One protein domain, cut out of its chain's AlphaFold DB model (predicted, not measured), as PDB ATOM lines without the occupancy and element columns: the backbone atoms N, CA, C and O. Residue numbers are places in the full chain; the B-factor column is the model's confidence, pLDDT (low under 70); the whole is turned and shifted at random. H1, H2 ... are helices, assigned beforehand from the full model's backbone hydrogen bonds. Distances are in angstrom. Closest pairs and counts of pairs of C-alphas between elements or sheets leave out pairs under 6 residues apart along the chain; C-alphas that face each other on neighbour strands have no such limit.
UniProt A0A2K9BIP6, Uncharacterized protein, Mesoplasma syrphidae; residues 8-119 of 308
ATOM      1  N   ASN A   8     180.592 148.551 135.936       71.69
ATOM      2  CA  ASN A   8     180.474 149.414 137.114       71.69
ATOM      3  C   ASN A   8     181.755 149.470 137.967       71.69
ATOM      4  O   ASN A   8     182.108 150.535 138.467       71.69
ATOM      5  N   TYR A   9     182.487 148.362 138.093       79.44
ATOM      6  CA  TYR A   9     183.738 148.311 138.852       79.44
ATOM      7  C   TYR A   9     184.872 149.085 138.166       79.44
ATOM      8  O   TYR A   9     185.639 149.773 138.836       79.44
ATOM      9  N   ARG A  10     184.951 149.044 136.825       78.94
ATOM     10  CA  ARG A  10     185.937 149.835 136.057       78.94
ATOM     11  C   ARG A  10     185.764 151.334 136.319       78.94
ATOM     12  O   ARG A  10     186.752 152.028 136.528       78.94
ATOM     13  N   TRP A  11     184.520 151.816 136.370       81.75
ATOM     14  CA  TRP A  11     184.219 153.207 136.729       81.75
ATOM     15  C   TRP A  11     184.585 153.519 138.178       81.75
ATOM     16  O   TRP A  11     185.216 154.540 138.441       81.75
ATOM     17  N   TRP A  12     184.245 152.626 139.107       86.44
ATOM     18  CA  TRP A  12     184.563 152.805 140.521       86.44
ATOM     19  C   TRP A  12     186.075 152.921 140.773       86.44
ATOM     20  O   TRP A  12     186.505 153.854 141.443       86.44
ATOM     21  N   MET A  13     186.893 152.070 140.145       87.12
ATOM     22  CA  MET A  13     188.360 152.133 140.241       87.12
ATOM     23  C   MET A  13     188.942 153.477 139.777       87.12
ATOM     24  O   MET A  13     189.886 153.978 140.383       87.12
ATOM     25  N   ILE A  14     188.376 154.093 138.734       89.19
ATOM     26  CA  ILE A  14     188.836 155.399 138.235       89.19
ATOM     27  C   ILE A  14     188.557 156.506 139.254       89.19
ATOM     28  O   ILE A  14     189.412 157.366 139.475       89.19
ATOM     29  N   PHE A  15     187.375 156.482 139.876       89.94
ATOM     30  CA  PHE A  15     187.030 157.429 140.933       89.94
ATOM     31  C   PHE A  15     187.904 157.221 142.169       89.94
ATOM     32  O   PHE A  15     188.416 158.195 142.713       89.94
ATOM     33  N   VAL A  16     188.144 155.972 142.573       93.25
ATOM     34  CA  VAL A  16     189.055 155.652 143.683       93.25
ATOM     35  C   VAL A  16     190.463 156.185 143.403       93.25
ATOM     36  O   VAL A  16     191.045 156.836 144.266       93.25
ATOM     37  N   LEU A  17     190.983 155.997 142.185       92.38
ATOM     38  CA  LEU A  17     192.288 156.528 141.786       92.38
ATOM     39  C   LEU A  17     192.328 158.065 141.823       92.38
ATOM     40  O   LEU A  17     193.314 158.637 142.276       92.38
ATOM     41  N   PHE A  18     191.255 158.736 141.393       93.12
ATOM     42  CA  PHE A  18     191.144 160.197 141.463       93.12
ATOM     43  C   PHE A  18     191.219 160.709 142.904       93.12
ATOM     44  O   PHE A  18     192.007 161.606 143.207       93.12
ATOM     45  N   PHE A  19     190.439 160.107 143.807       92.19
ATOM     46  CA  PHE A  19     190.475 160.464 145.224       92.19
ATOM     47  C   PHE A  19     191.839 160.171 145.850       92.19
ATOM     48  O   PHE A  19     192.317 160.985 146.632       92.19
ATOM     49  N   LEU A  20     192.496 159.075 145.462       93.50
ATOM     50  CA  LEU A  20     193.839 158.736 145.931       93.50
ATOM     51  C   LEU A  20     194.899 159.764 145.497       93.50
ATOM     52  O   LEU A  20     195.764 160.119 146.291       93.50
ATOM     53  N   ILE A  21     194.823 160.291 144.269       91.75
ATOM     54  CA  ILE A  21     195.725 161.364 143.802       91.75
ATOM     55  C   ILE A  21     195.537 162.636 144.645       91.75
ATOM     56  O   ILE A  21     196.514 163.278 145.043       91.75
ATOM     57  N   ILE A  22     194.284 162.994 144.943       89.69
ATOM     58  CA  ILE A  22     193.955 164.161 145.773       89.69
ATOM     59  C   ILE A  22     194.473 163.979 147.201       89.69
ATOM     60  O   ILE A  22     195.155 164.866 147.714       89.69
ATOM     61  N   THR A  23     194.182 162.844 147.845       89.31
ATOM     62  CA  THR A  23     194.619 162.596 149.228       89.31
ATOM     63  C   THR A  23     196.136 162.577 149.336       89.31
ATOM     64  O   THR A  23     196.682 163.192 150.249       89.31
ATOM     65  N   LEU A  24     196.825 161.954 148.378       91.69
ATOM     66  CA  LEU A  24     198.283 161.909 148.354       91.69
ATOM     67  C   LEU A  24     198.898 163.314 148.231       91.69
ATOM     68  O   LEU A  24     199.873 163.624 148.910       91.69
ATOM     69  N   THR A  25     198.290 164.189 147.429       88.81
ATOM     70  CA  THR A  25     198.745 165.579 147.259       88.81
ATOM     71  C   THR A  25     198.563 166.385 148.544       88.81
ATOM     72  O   THR A  25     199.462 167.125 148.941       88.81
ATOM     73  N   ILE A  26     197.436 166.204 149.237       85.56
ATOM     74  CA  ILE A  26     197.196 166.827 150.547       85.56
ATOM     75  C   ILE A  26     198.247 166.357 151.561       85.56
ATOM     76  O   ILE A  26     198.820 167.182 152.267       85.56
ATOM     77  N   VAL A  27     198.547 165.054 151.605       88.94
ATOM     78  CA  VAL A  27     199.568 164.496 152.507       88.94
ATOM     79  C   VAL A  27     200.944 165.103 152.231       88.94
ATOM     80  O   VAL A  27     201.596 165.561 153.165       88.94
ATOM     81  N   PHE A  28     201.372 165.181 150.968       89.62
ATOM     82  CA  PHE A  28     202.658 165.798 150.626       89.62
ATOM     83  C   PHE A  28     202.725 167.280 150.998       89.62
ATOM     84  O   PHE A  28     203.756 167.732 151.496       89.62
ATOM     85  N   LYS A  29     201.632 168.029 150.831       85.31
ATOM     86  CA  LYS A  29     201.573 169.432 151.262       85.31
ATOM     87  C   LYS A  29     201.664 169.583 152.776       85.31
ATOM     88  O   LYS A  29     202.370 170.466 153.252       85.31
ATOM     89  N   ILE A  30     201.002 168.704 153.529       83.75
ATOM     90  CA  ILE A  30     201.115 168.674 154.992       83.75
ATOM     91  C   ILE A  30     202.558 168.370 155.402       83.75
ATOM     92  O   ILE A  30     203.090 169.057 156.265       83.75
ATOM     93  N   ILE A  31     203.216 167.398 154.764       86.31
ATOM     94  CA  ILE A  31     204.626 167.075 155.034       86.31
ATOM     95  C   ILE A  31     205.526 168.283 154.745       86.31
ATOM     96  O   ILE A  31     206.351 168.632 155.586       86.31
ATOM     97  N   ASN A  32     205.337 168.952 153.602       85.31
ATOM     98  CA  ASN A  32     206.102 170.147 153.240       85.31
ATOM     99  C   ASN A  32     205.929 171.265 154.282       85.31
ATOM    100  O   ASN A  32     206.903 171.860 154.738       85.31
ATOM    101  N   HIS A  33     204.692 171.501 154.723       79.00
ATOM    102  CA  HIS A  33     204.403 172.465 155.781       79.00
ATOM    103  C   HIS A  33     204.998 172.047 157.134       79.00
ATOM    104  O   HIS A  33     205.500 172.892 157.858       79.00
ATOM    105  N   LEU A  34     204.968 170.767 157.508       81.81
ATOM    106  CA  LEU A  34     205.543 170.309 158.778       81.81
ATOM    107  C   LEU A  34     207.071 170.428 158.803       81.81
ATOM    108  O   LEU A  34     207.632 170.756 159.845       81.81
ATOM    109  N   TYR A  35     207.736 170.180 157.675       83.62
ATOM    110  CA  TYR A  35     209.194 170.234 157.583       83.62
ATOM    111  C   TYR A  35     209.724 171.678 157.538       83.62
ATOM    112  O   TYR A  35     210.691 171.997 158.227       83.62
ATOM    113  N   PHE A  36     209.059 172.567 156.788       77.19
ATOM    114  CA  PHE A  36     209.488 173.960 156.570       77.19
ATOM    115  C   PHE A  36     208.609 175.018 157.263       77.19
ATOM    116  O   PHE A  36     208.710 176.206 156.974       77.19
ATOM    117  N   GLY A  37     207.692 174.597 158.135       69.38
ATOM    118  CA  GLY A  37     206.797 175.467 158.908       69.38
ATOM    119  C   GLY A  37     207.270 175.753 160.327       69.38
ATOM    120  O   GLY A  37     206.497 176.267 161.133       69.38
ATOM    121  N   ASN A  38     208.507 175.383 160.667       72.44
ATOM    122  CA  ASN A  38     209.069 175.644 161.989       72.44
ATOM    123  C   ASN A  38     209.582 177.106 162.105       72.44
ATOM    124  O   ASN A  38     209.997 177.696 161.107       72.44
ATOM    125  N   PRO A  39     209.590 177.716 163.304       69.88
ATOM    126  CA  PRO A  39     210.038 179.105 163.487       69.88
ATOM    127  C   PRO A  39     211.473 179.383 163.009       69.88
ATOM    128  O   PRO A  39     211.779 180.492 162.583       69.88
ATOM    129  N   GLU A  40     212.351 178.380 163.052       71.56
ATOM    130  CA  GLU A  40     213.740 178.494 162.591       71.56
ATOM    131  C   GLU A  40     213.837 178.673 161.071       71.56
ATOM    132  O   GLU A  40     214.522 179.581 160.603       71.56
ATOM    133  N   SER A  41     213.101 177.875 160.293       70.31
ATOM    134  CA  SER A  41     213.014 178.039 158.836       70.31
ATOM    135  C   SER A  41     212.303 179.338 158.452       70.31
ATOM    136  O   SER A  41     212.717 180.003 157.504       70.31
ATOM    137  N   ILE A  42     211.302 179.767 159.227       66.69
ATOM    138  CA  ILE A  42     210.641 181.063 159.027       66.69
ATOM    139  C   ILE A  42     211.639 182.213 159.169       66.69
ATOM    140  O   ILE A  42     211.595 183.137 158.368       66.69
ATOM    141  N   ASN A  43     212.555 182.163 160.135       70.31
ATOM    142  CA  ASN A  43     213.578 183.199 160.286       70.31
ATOM    143  C   ASN A  43     214.673 183.097 159.213       70.31
ATOM    144  O   ASN A  43     215.173 184.121 158.760       70.31
ATOM    145  N   LEU A  44     215.015 181.881 158.773       71.62
ATOM    146  CA  LEU A  44     216.026 181.647 157.736       71.62
ATOM    147  C   LEU A  44     215.574 182.134 156.351       71.62
ATOM    148  O   LEU A  44     216.365 182.694 155.596       71.62
ATOM    149  N   PHE A  45     214.303 181.918 156.015       68.06
ATOM    150  CA  PHE A  45     213.741 182.242 154.704       68.06
ATOM    151  C   PHE A  45     212.809 183.467 154.734       68.06
ATOM    152  O   PHE A  45     212.363 183.925 153.685       68.06
ATOM    153  N   GLY A  46     212.502 184.018 155.909       65.88
ATOM    154  CA  GLY A  46     211.493 185.065 156.114       65.88
ATOM    155  C   GLY A  46     211.754 186.369 155.369       65.88
ATOM    156  O   GLY A  46     210.790 187.037 154.989       65.88
ATOM    157  N   ASP A  47     213.028 186.677 155.117       66.12
ATOM    158  CA  ASP A  47     213.483 187.829 154.328       66.12
ATOM    159  C   ASP A  47     213.484 187.553 152.816       66.12
ATOM    160  O   ASP A  47     213.488 188.488 152.015       66.12
ATOM    161  N   ALA A  48     213.463 186.276 152.420       66.44
ATOM    162  CA  ALA A  48     213.365 185.833 151.028       66.44
ATOM    163  C   ALA A  48     211.916 185.786 150.517       66.44
ATOM    164  O   ALA A  48     211.671 185.695 149.313       66.44
ATOM    165  N   PHE A  49     210.940 185.868 151.424       67.50
ATOM    166  CA  PHE A  49     209.522 185.858 151.093       67.50
ATOM    167  C   PHE A  49     208.932 187.274 151.046       67.50
ATOM    168  O   PHE A  49     209.003 188.008 152.032       67.50
ATOM    169  N   PRO A  50     208.216 187.645 149.969       65.88
ATOM    170  CA  PRO A  50     207.276 188.760 150.008       65.88
ATOM    171  C   PRO A  50     206.315 188.614 151.197       65.88
ATOM    172  O   PRO A  50     205.789 187.523 151.427       65.88
ATOM    173  N   ASN A  51     206.029 189.709 151.913       64.94
ATOM    174  CA  ASN A  51     205.186 189.707 153.124       64.94
ATOM    175  C   ASN A  51     203.864 188.925 152.947       64.94
ATOM    176  O   ASN A  51     203.462 188.180 153.835       64.94
ATOM    177  N   VAL A  52     203.247 189.026 151.765       61.28
ATOM    178  CA  VAL A  52     202.002 188.328 151.393       61.28
ATOM    179  C   VAL A  52     202.164 186.802 151.354       61.28
ATOM    180  O   VAL A  52     201.263 186.071 151.756       61.28
ATOM    181  N   LEU A  53     203.302 186.296 150.870       65.00
ATOM    182  CA  LEU A  53     203.566 184.855 150.814       65.00
ATOM    183  C   LEU A  53     203.855 184.294 152.200       65.00
ATOM    184  O   LEU A  53     203.367 183.217 152.515       65.00
ATOM    185  N   ARG A  54     204.572 185.044 153.041       64.69
ATOM    186  CA  ARG A  54     204.807 184.677 154.442       64.69
ATOM    187  C   ARG A  54     203.488 184.563 155.211       64.69
ATOM    188  O   ARG A  54     203.260 183.574 155.896       64.69
ATOM    189  N   GLU A  55     202.584 185.524 155.047       64.25
ATOM    190  CA  GLU A  55     201.266 185.463 155.688       64.25
ATOM    191  C   GLU A  55     200.425 184.291 155.169       64.25
ATOM    192  O   GLU A  55     199.870 183.553 155.973       64.25
ATOM    193  N   ASN A  56     200.381 184.044 153.858       66.94
ATOM    194  CA  ASN A  56     199.574 182.953 153.297       66.94
ATOM    195  C   ASN A  56     200.160 181.554 153.544       66.94
ATOM    196  O   ASN A  56     199.416 180.574 153.550       66.94
ATOM    197  N   TRP A  57     201.483 181.440 153.694       65.88
ATOM    198  CA  TRP A  57     202.166 180.164 153.924       65.88
ATOM    199  C   TRP A  57     201.952 179.668 155.351       65.88
ATOM    200  O   TRP A  57     201.749 178.472 155.551       65.88
ATOM    201  N   PHE A  58     201.955 180.584 156.324       60.25
ATOM    202  CA  PHE A  58     201.932 180.235 157.746       60.25
ATOM    203  C   PHE A  58     200.603 180.570 158.448       60.25
ATOM    204  O   PHE A  58     200.285 179.939 159.454       60.25
ATOM    205  N   ASN A  59     199.779 181.482 157.914       59.69
ATOM    206  CA  ASN A  59     198.420 181.718 158.412       59.69
ATOM    207  C   ASN A  59     197.417 180.989 157.514       59.69
ATOM    208  O   ASN A  59     197.037 181.468 156.447       59.69
ATOM    209  N   SER A  60     196.978 179.809 157.955       55.19
ATOM    210  CA  SER A  60     196.023 178.963 157.235       55.19
ATOM    211  C   SER A  60     194.722 179.713 156.908       55.19
ATOM    212  O   SER A  60     193.823 179.822 157.747       55.19
ATOM    213  N   GLN A  61     194.583 180.219 155.682       52.09
ATOM    214  CA  GLN A  61     193.312 180.761 155.210       52.09
ATOM    215  C   GLN A  61     192.310 179.626 154.985       52.09
ATOM    216  O   GLN A  61     192.581 178.631 154.310       52.09
ATOM    217  N   SER A  62     191.137 179.800 155.584       53.62
ATOM    218  CA  SER A  62     190.039 178.848 155.700       53.62
ATOM    219  C   SER A  62     189.394 178.500 154.350       53.62
ATOM    220  O   SER A  62     188.555 179.229 153.828       53.62
ATOM    221  N   GLY A  63     189.741 177.332 153.799       59.12
ATOM    222  CA  GLY A  63     189.039 176.725 152.665       59.12
ATOM    223  C   GLY A  63     189.711 175.448 152.146       59.12
ATOM    224  O   GLY A  63     190.926 175.346 152.100       59.12
ATOM    225  N   ALA A  64     188.945 174.450 151.696       56.62
ATOM    226  CA  ALA A  64     189.526 173.220 151.129       56.62
ATOM    227  C   ALA A  64     190.366 173.478 149.857       56.62
ATOM    228  O   ALA A  64     191.293 172.734 149.550       56.62
ATOM    229  N   ILE A  65     190.047 174.551 149.124       58.62
ATOM    230  CA  ILE A  65     190.748 174.939 147.895       58.62
ATOM    231  C   ILE A  65     192.088 175.616 148.217       58.62
ATOM    232  O   ILE A  65     193.057 175.345 147.518       58.62
ATOM    233  N   SER A  66     192.188 176.418 149.286       61.31
ATOM    234  CA  SER A  66     193.451 177.071 149.673       61.31
ATOM    235  C   SER A  66     194.511 176.058 150.114       61.31
ATOM    236  O   SER A  66     195.679 176.208 149.759       61.31
ATOM    237  N   TYR A  67     194.111 174.964 150.775       64.38
ATOM    238  CA  TYR A  67     195.010 173.835 151.057       64.38
ATOM    239  C   TYR A  67     195.519 173.142 149.786       64.38
ATOM    240  O   TYR A  67     196.659 172.688 149.756       64.38
ATOM    241  N   LEU A  68     194.706 173.062 148.728       62.78
ATOM    242  CA  LEU A  68     195.117 172.448 147.461       62.78
ATOM    243  C   LEU A  68     196.031 173.359 146.644       62.78
ATOM    244  O   LEU A  68     196.967 172.877 146.015       62.78
ATOM    245  N   THR A  69     195.793 174.667 146.649       65.31
ATOM    246  CA  THR A  69     196.613 175.612 145.883       65.31
ATOM    247  C   THR A  69     197.916 175.948 146.591       65.31
ATOM    248  O   THR A  69     198.895 176.295 145.935       65.31
ATOM    249  N   GLY A  70     197.949 175.815 147.918       67.88
ATOM    250  CA  GLY A  70     199.055 176.317 148.716       67.88
ATOM    251  C   GLY A  70     199.177 177.848 148.630       67.88
ATOM    252  O   GLY A  70     198.395 178.517 147.945       67.88
ATOM    253  N   PRO A  71     200.170 178.414 149.319       66.19
ATOM    254  CA  PRO A  71     200.399 179.861 149.405       66.19
ATOM    255  C   PRO A  71     200.877 180.502 148.101       66.19
ATOM    256  O   PRO A  71     200.643 181.686 147.866       66.19
ATOM    257  N   ILE A  72     201.521 179.720 147.234       71.00
ATOM    258  CA  ILE A  72     202.034 180.167 145.932       71.00
ATOM    259  C   ILE A  72     200.982 180.042 144.824       71.00
ATOM    260  O   ILE A  72     201.105 180.667 143.767       71.00
ATOM    261  N   GLY A  73     199.940 179.242 145.057       73.56
ATOM    262  CA  GLY A  73     198.922 178.934 144.066       73.56
ATOM    263  C   GLY A  73     199.445 178.096 142.896       73.56
ATOM    264  O   GLY A  73     200.420 177.360 143.001       73.56
ATOM    265  N   PHE A  74     198.807 178.242 141.732       71.00
ATOM    266  CA  PHE A  74     199.180 177.544 140.492       71.00
ATOM    267  C   PHE A  74     200.254 178.277 139.670       71.00
ATOM    268  O   PHE A  74     200.223 178.250 138.438       71.00
ATOM    269  N   LYS A  75     201.182 178.981 140.326       76.88
ATOM    270  CA  LYS A  75     202.290 179.635 139.619       76.88
ATOM    271  C   LYS A  75     203.230 178.595 139.000       76.88
ATOM    272  O   LYS A  75     203.365 177.478 139.497       76.88
ATOM    273  N   SER A  76     203.876 178.955 137.895       77.38
ATOM    274  CA  SER A  76     204.884 178.107 137.248       77.38
ATOM    275  C   SER A  76     206.277 178.338 137.834       77.38
ATOM    276  O   SER A  76     206.564 179.409 138.364       77.38
ATOM    277  N   PHE A  77     207.183 177.371 137.646       78.56
ATOM    278  CA  PHE A  77     208.609 177.519 137.972       78.56
ATOM    279  C   PHE A  77     209.271 178.734 137.306       78.56
ATOM    280  O   PHE A  77     210.257 179.249 137.805       78.56
ATOM    281  N   THR A  78     208.724 179.215 136.189       76.88
ATOM    282  CA  THR A  78     209.222 180.401 135.480       76.88
ATOM    283  C   THR A  78     208.754 181.726 136.081       76.88
ATOM    284  O   THR A  78     209.277 182.775 135.725       76.88
ATOM    285  N   GLN A  79     207.740 181.701 136.949       75.81
ATOM    286  CA  GLN A  79     207.152 182.896 137.563       75.81
ATOM    287  C   GLN A  79     207.732 183.200 138.948       75.81
ATOM    288  O   GLN A  79     207.338 184.198 139.551       75.81
ATOM    289  N   PHE A  80     208.604 182.334 139.468       74.75
ATOM    290  CA  PHE A  80     209.165 182.454 140.804       74.75
ATOM    291  C   PHE A  80     210.684 182.338 140.745       74.75
ATOM    292  O   PHE A  80     211.204 181.386 140.167       74.75
ATOM    293  N   ASP A  81     211.384 183.292 141.354       76.88
ATOM    294  CA  ASP A  81     212.830 183.199 141.514       76.88
ATOM    295  C   ASP A  81     213.139 182.338 142.739       76.88
ATOM    296  O   ASP A  81     212.827 182.701 143.873       76.88
ATOM    297  N   LEU A  82     213.677 181.143 142.501       80.06
ATOM    298  CA  LEU A  82     214.001 180.182 143.556       80.06
ATOM    299  C   LEU A  82     215.311 180.510 144.271       80.06
ATOM    300  O   LEU A  82     215.622 179.867 145.275       80.06
ATOM    301  N   ASN A  83     216.082 181.466 143.756       80.44
ATOM    302  CA  ASN A  83     217.330 181.894 144.352       80.44
ATOM    303  C   ASN A  83     217.185 183.331 144.846       80.44
ATOM    304  O   ASN A  83     217.030 184.260 144.059       80.44
ATOM    305  N   TYR A  84     217.270 183.520 146.156       76.44
ATOM    306  CA  TYR A  84     217.234 184.842 146.758       76.44
ATOM    307  C   TYR A  84     218.537 185.093 147.504       76.44
ATOM    308  O   TYR A  84     218.888 184.355 148.420       76.44
ATOM    309  N   ASN A  85     219.277 186.126 147.098       74.81
ATOM    310  CA  ASN A  85     220.567 186.497 147.694       74.81
ATOM    311  C   ASN A  85     221.589 185.338 147.788       74.81
ATOM    312  O   ASN A  85     222.410 185.306 148.701       74.81
ATOM    313  N   GLY A  86     221.559 184.390 146.842       77.50
ATOM    314  CA  GLY A  86     222.452 183.224 146.824       77.50
ATOM    315  C   GLY A  86     221.962 182.033 147.655       77.50
ATOM    316  O   GLY A  86     222.672 181.032 147.744       77.50
ATOM    317  N   LEU A  87     220.768 182.125 148.244       77.81
ATOM    318  CA  LEU A  87     220.143 181.089 149.055       77.81
ATOM    319  C   LEU A  87     218.927 180.504 148.323       77.81
ATOM    320  O   LEU A  87     218.056 181.225 147.832       77.81
ATOM    321  N   PHE A  88     218.882 179.176 148.231       83.44
ATOM    322  CA  PHE A  88     217.823 178.456 147.531       83.44
ATOM    323  C   PHE A  88     216.586 178.290 148.422       83.44
ATOM    324  O   PHE A  88     216.681 177.790 149.544       83.44
ATOM    325  N   ILE A  89     215.415 178.690 147.924       82.44
ATOM    326  CA  ILE A  89     214.156 178.644 148.677       82.44
ATOM    327  C   ILE A  89     213.510 177.258 148.521       82.44
ATOM    328  O   ILE A  89     212.565 177.056 147.750       82.44
ATOM    329  N   GLU A  90     214.018 176.291 149.285       82.38
ATOM    330  CA  GLU A  90     213.540 174.901 149.296       82.38
ATOM    331  C   GLU A  90     212.027 174.741 149.547       82.38
ATOM    332  O   GLU A  90     211.398 173.979 148.806       82.38
ATOM    333  N   PRO A  91     211.389 175.456 150.502       80.44
ATOM    334  CA  PRO A  91     209.966 175.253 150.789       80.44
ATOM    335  C   PRO A  91     209.081 175.507 149.562       80.44
ATOM    336  O   PRO A  91     208.167 174.732 149.262       80.44
ATOM    337  N   VAL A  92     209.394 176.578 148.821       80.44
ATOM    338  CA  VAL A  92     208.674 176.993 147.608       80.44
ATOM    339  C   VAL A  92     208.915 176.027 146.475       80.44
ATOM    340  O   VAL A  92     207.973 175.667 145.771       80.44
ATOM    341  N   PHE A  93     210.165 175.603 146.304       86.69
ATOM    342  CA  PHE A  93     210.515 174.618 145.295       86.69
ATOM    343  C   PHE A  93     209.668 173.351 145.446       86.69
ATOM    344  O   PHE A  93     209.067 172.899 144.469       86.69
ATOM    345  N   TRP A  94     209.559 172.819 146.667       85.75
ATOM    346  CA  TRP A  94     208.788 171.606 146.932       85.75
ATOM    347  C   TRP A  94     207.281 171.792 146.721       85.75
ATOM    348  O   TRP A  94     206.658 170.918 146.119       85.75
ATOM    349  N   ASP A  95     206.682 172.919 147.119       84.69
ATOM    350  CA  ASP A  95     205.248 173.155 146.860       84.69
ATOM    351  C   ASP A  95     204.954 173.372 145.362       84.69
ATOM    352  O   ASP A  95     203.982 172.812 144.847       84.69
ATOM    353  N   LEU A  96     205.826 174.075 144.620       87.06
ATOM    354  CA  LEU A  96     205.729 174.168 143.154       87.06
ATOM    355  C   LEU A  96     205.822 172.784 142.508       87.06
ATOM    356  O   LEU A  96     205.014 172.446 141.641       87.06
ATOM    357  N   LEU A  97     206.781 171.970 142.946       89.12
ATOM    358  CA  LEU A  97     206.995 170.621 142.438       89.12
ATOM    359  C   LEU A  97     205.759 169.742 142.677       89.12
ATOM    360  O   LEU A  97     205.273 169.113 141.735       89.12
ATOM    361  N   ILE A  98     205.197 169.756 143.888       89.12
ATOM    362  CA  ILE A  98     203.974 169.015 144.231       89.12
ATOM    363  C   ILE A  98     202.793 169.468 143.359       89.12
ATOM    364  O   ILE A  98     202.077 168.623 142.813       89.12
ATOM    365  N   ASN A  99     202.609 170.779 143.167       87.88
ATOM    366  CA  ASN A  99     201.548 171.319 142.312       87.88
ATOM    367  C   ASN A  99     201.694 170.845 140.855       87.88
ATOM    368  O   ASN A  99     200.705 170.453 140.230       87.88
ATOM    369  N   TRP A 100     202.916 170.821 140.317       88.25
ATOM    370  CA  TRP A 100     203.180 170.323 138.964       88.25
ATOM    371  C   TRP A 100     202.935 168.821 138.829       88.25
ATOM    372  O   TRP A 100     202.276 168.400 137.874       88.25
ATOM    373  N   PHE A 101     203.387 168.009 139.789       90.81
ATOM    374  CA  PHE A 101     203.089 166.575 139.799       90.81
ATOM    375  C   PHE A 101     201.586 166.306 139.863       90.81
ATOM    376  O   PHE A 101     201.092 165.439 139.141       90.81
ATOM    377  N   PHE A 102     200.844 167.082 140.655       89.62
ATOM    378  CA  PHE A 102     199.390 166.982 140.724       89.62
ATOM    379  C   PHE A 102     198.718 167.306 139.381       89.62
ATOM    380  O   PHE A 102     197.857 166.550 138.928       89.62
ATOM    381  N   ILE A 103     199.144 168.374 138.694       89.19
ATOM    382  CA  ILE A 103     198.622 168.731 137.363       89.19
ATOM    383  C   ILE A 103     198.912 167.618 136.349       89.19
ATOM    384  O   ILE A 103     198.009 167.196 135.626       89.19
ATOM    385  N   ILE A 104     200.144 167.106 136.313       91.62
ATOM    386  CA  ILE A 104     200.535 166.016 135.406       91.62
ATOM    387  C   ILE A 104     199.706 164.756 135.695       91.62
ATOM    388  O   ILE A 104     199.186 164.139 134.764       91.62
ATOM    389  N   ALA A 105     199.520 164.408 136.971       92.19
ATOM    390  CA  ALA A 105     198.701 163.273 137.387       92.19
ATOM    391  C   ALA A 105     197.228 163.442 136.977       92.19
ATOM    392  O   ALA A 105     196.624 162.491 136.481       92.19
ATOM    393  N   LEU A 106     196.661 164.648 137.107       91.94
ATOM    394  CA  LEU A 106     195.302 164.954 136.651       91.94
ATOM    395  C   LEU A 106     195.156 164.852 135.131       91.94
ATOM    396  O   LEU A 106     194.174 164.283 134.650       91.94
ATOM    397  N   VAL A 107     196.122 165.366 134.366       94.25
ATOM    398  CA  VAL A 107     196.119 165.275 132.898       94.25
ATOM    399  C   VAL A 107     196.224 163.816 132.451       94.25
ATOM    400  O   VAL A 107     195.446 163.380 131.600       94.25
ATOM    401  N   ALA A 108     197.125 163.038 133.054       93.19
ATOM    402  CA  ALA A 108     197.263 161.611 132.775       93.19
ATOM    403  C   ALA A 108     195.988 160.833 133.139       93.19
ATOM    404  O   ALA A 108     195.509 160.013 132.351       93.19
ATOM    405  N   TRP A 109     195.394 161.133 134.296       93.81
ATOM    406  CA  TRP A 109     194.120 160.557 134.718       93.81
ATOM    407  C   TRP A 109     192.994 160.894 133.732       93.81
ATOM    408  O   TRP A 109     192.238 160.006 133.337       93.81
ATOM    409  N   PHE A 110     192.918 162.139 133.251       92.75
ATOM    410  CA  PHE A 110     191.922 162.556 132.264       92.75
ATOM    411  C   PHE A 110     192.144 161.892 130.895       92.75
ATOM    412  O   PHE A 110     191.190 161.452 130.247       92.75
ATOM    413  N   ALA A 111     193.395 161.736 130.459       92.06
ATOM    414  CA  ALA A 111     193.729 160.986 129.250       92.06
ATOM    415  C   ALA A 111     193.301 159.507 129.368       92.06
ATOM    416  O   ALA A 111     192.719 158.938 128.444       92.06
ATOM    417  N   PHE A 112     193.507 158.890 130.533       89.38
ATOM    418  CA  PHE A 112     193.052 157.524 130.796       89.38
ATOM    419  C   PHE A 112     191.520 157.421 130.833       89.38
ATOM    420  O   PHE A 112     190.935 156.516 130.235       89.38
ATOM    421  N   PHE A 113     190.858 158.389 131.466       88.94
ATOM    422  CA  PHE A 113     189.404 158.496 131.531       88.94
ATOM    423  C   PHE A 113     188.766 158.606 130.140       88.94
ATOM    424  O   PHE A 113     187.849 157.850 129.810       88.94
ATOM    425  N   THR A 114     189.284 159.499 129.294       86.25
ATOM    426  CA  THR A 114     188.797 159.679 127.916       86.25
ATOM    427  C   THR A 114     189.007 158.424 127.070       86.25
ATOM    428  O   THR A 114     188.095 158.028 126.339       86.25
ATOM    429  N   LYS A 115     190.143 157.733 127.229       85.94
ATOM    430  CA  LYS A 115     190.407 156.449 126.565       85.94
ATOM    431  C   LYS A 115     189.409 155.369 126.986       85.94
ATOM    432  O   LYS A 115     188.917 154.640 126.130       85.94
ATOM    433  N   ILE A 116     189.069 155.280 128.273       83.19
ATOM    434  CA  ILE A 116     188.068 154.319 128.758       83.19
ATOM    435  C   ILE A 116     186.684 154.635 128.195       83.19
ATOM    436  O   ILE A 116     186.011 153.722 127.724       83.19
ATOM    437  N   ILE A 117     186.268 155.904 128.179       80.25
ATOM    438  CA  ILE A 117     184.982 156.298 127.579       80.25
ATOM    439  C   ILE A 117     184.923 155.878 126.110       80.25
ATOM    440  O   ILE A 117     183.940 155.267 125.687       80.25
ATOM    441  N   PHE A 118     185.972 156.175 125.343       75.88
ATOM    442  CA  PHE A 118     186.041 155.815 123.932       75.88
ATOM    443  C   PHE A 118     186.010 154.292 123.736       75.88
ATOM    444  O   PHE A 118     185.195 153.791 122.967       75.88
ATOM    445  N   PHE A 119     186.780 153.548 124.529       73.44
ATOM    446  CA  PHE A 119     186.808 152.087 124.480       73.44
ATOM    447  C   PHE A 119     185.450 151.462 124.821       73.44
ATOM    448  O   PHE A 119     184.990 150.574 124.115       73.44
TER     449      PHE A 119
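AT A GLANCE: This is residues 8 to 119 of the 308 residues of an uncharacterized protein of Mesoplasma syrphidae (UniProt A0A2K9BIP6). Two long helices, H1 and H5, run side by side in opposite directions and make the length of the domain. At the end where H1 finishes and H5 begins, the short helices H2, H3 and H4 and the stretch 70 to 89 form a loose head, with H4 folded back onto one side of H1. The printed part has 112 residues with five named helices, H1 to H5 in chain order, and no named strand; the class is all helix. The whole is loose, with a radius of gyration of the C-alphas of 16.8 A, and spans 53 by 27 by 19 A, only just elongated.

IN THESE COORDINATES: Find C-alpha 90 at (213.540, 174.901, 149.296); from there H5, residues 90 to 119, runs 43.0 A to C-alpha 119 at (186.808, 152.087, 124.480). H1, residues 8 to 36, begins at C-alpha 8 at (180.474, 149.414, 137.114) and is 42.7 A long. Look then for H2 at residues 39 to 45, H3 at 51 to 58 and H4 at 64 to 69.

HOW THE PARTS SIT: H5 and H1 touch at a shallow tilt of 4 degrees, opposite ways; their closest C-alphas, of Pro 91 and Phe 36, are 5.9 A apart. H4 touches H1 at its residues 25 to 29 alone, closest at the C-alphas of Leu 68 and Ile 26, 6.7 A, and only just about perpendicular at 70.4 degrees. H2 is close to H1 but not clearly touching, with the C-alphas of Ile 42 and Phe 36 7.6 A apart. H3 touches no helix but is near H2. In H1, H2, H3 and H5 every O i to N i+4 pair is within hydrogen-bond range; in H4, 1 of 2.

THE WHOLE: The two farthest C-alphas, of Asn 8 and Asn 85, are 55.6 A apart. The printed part has no cut, and the link from H4 to H5 is long. Confidence is under 70 at residues 37, 39, 42 and 45 to 71.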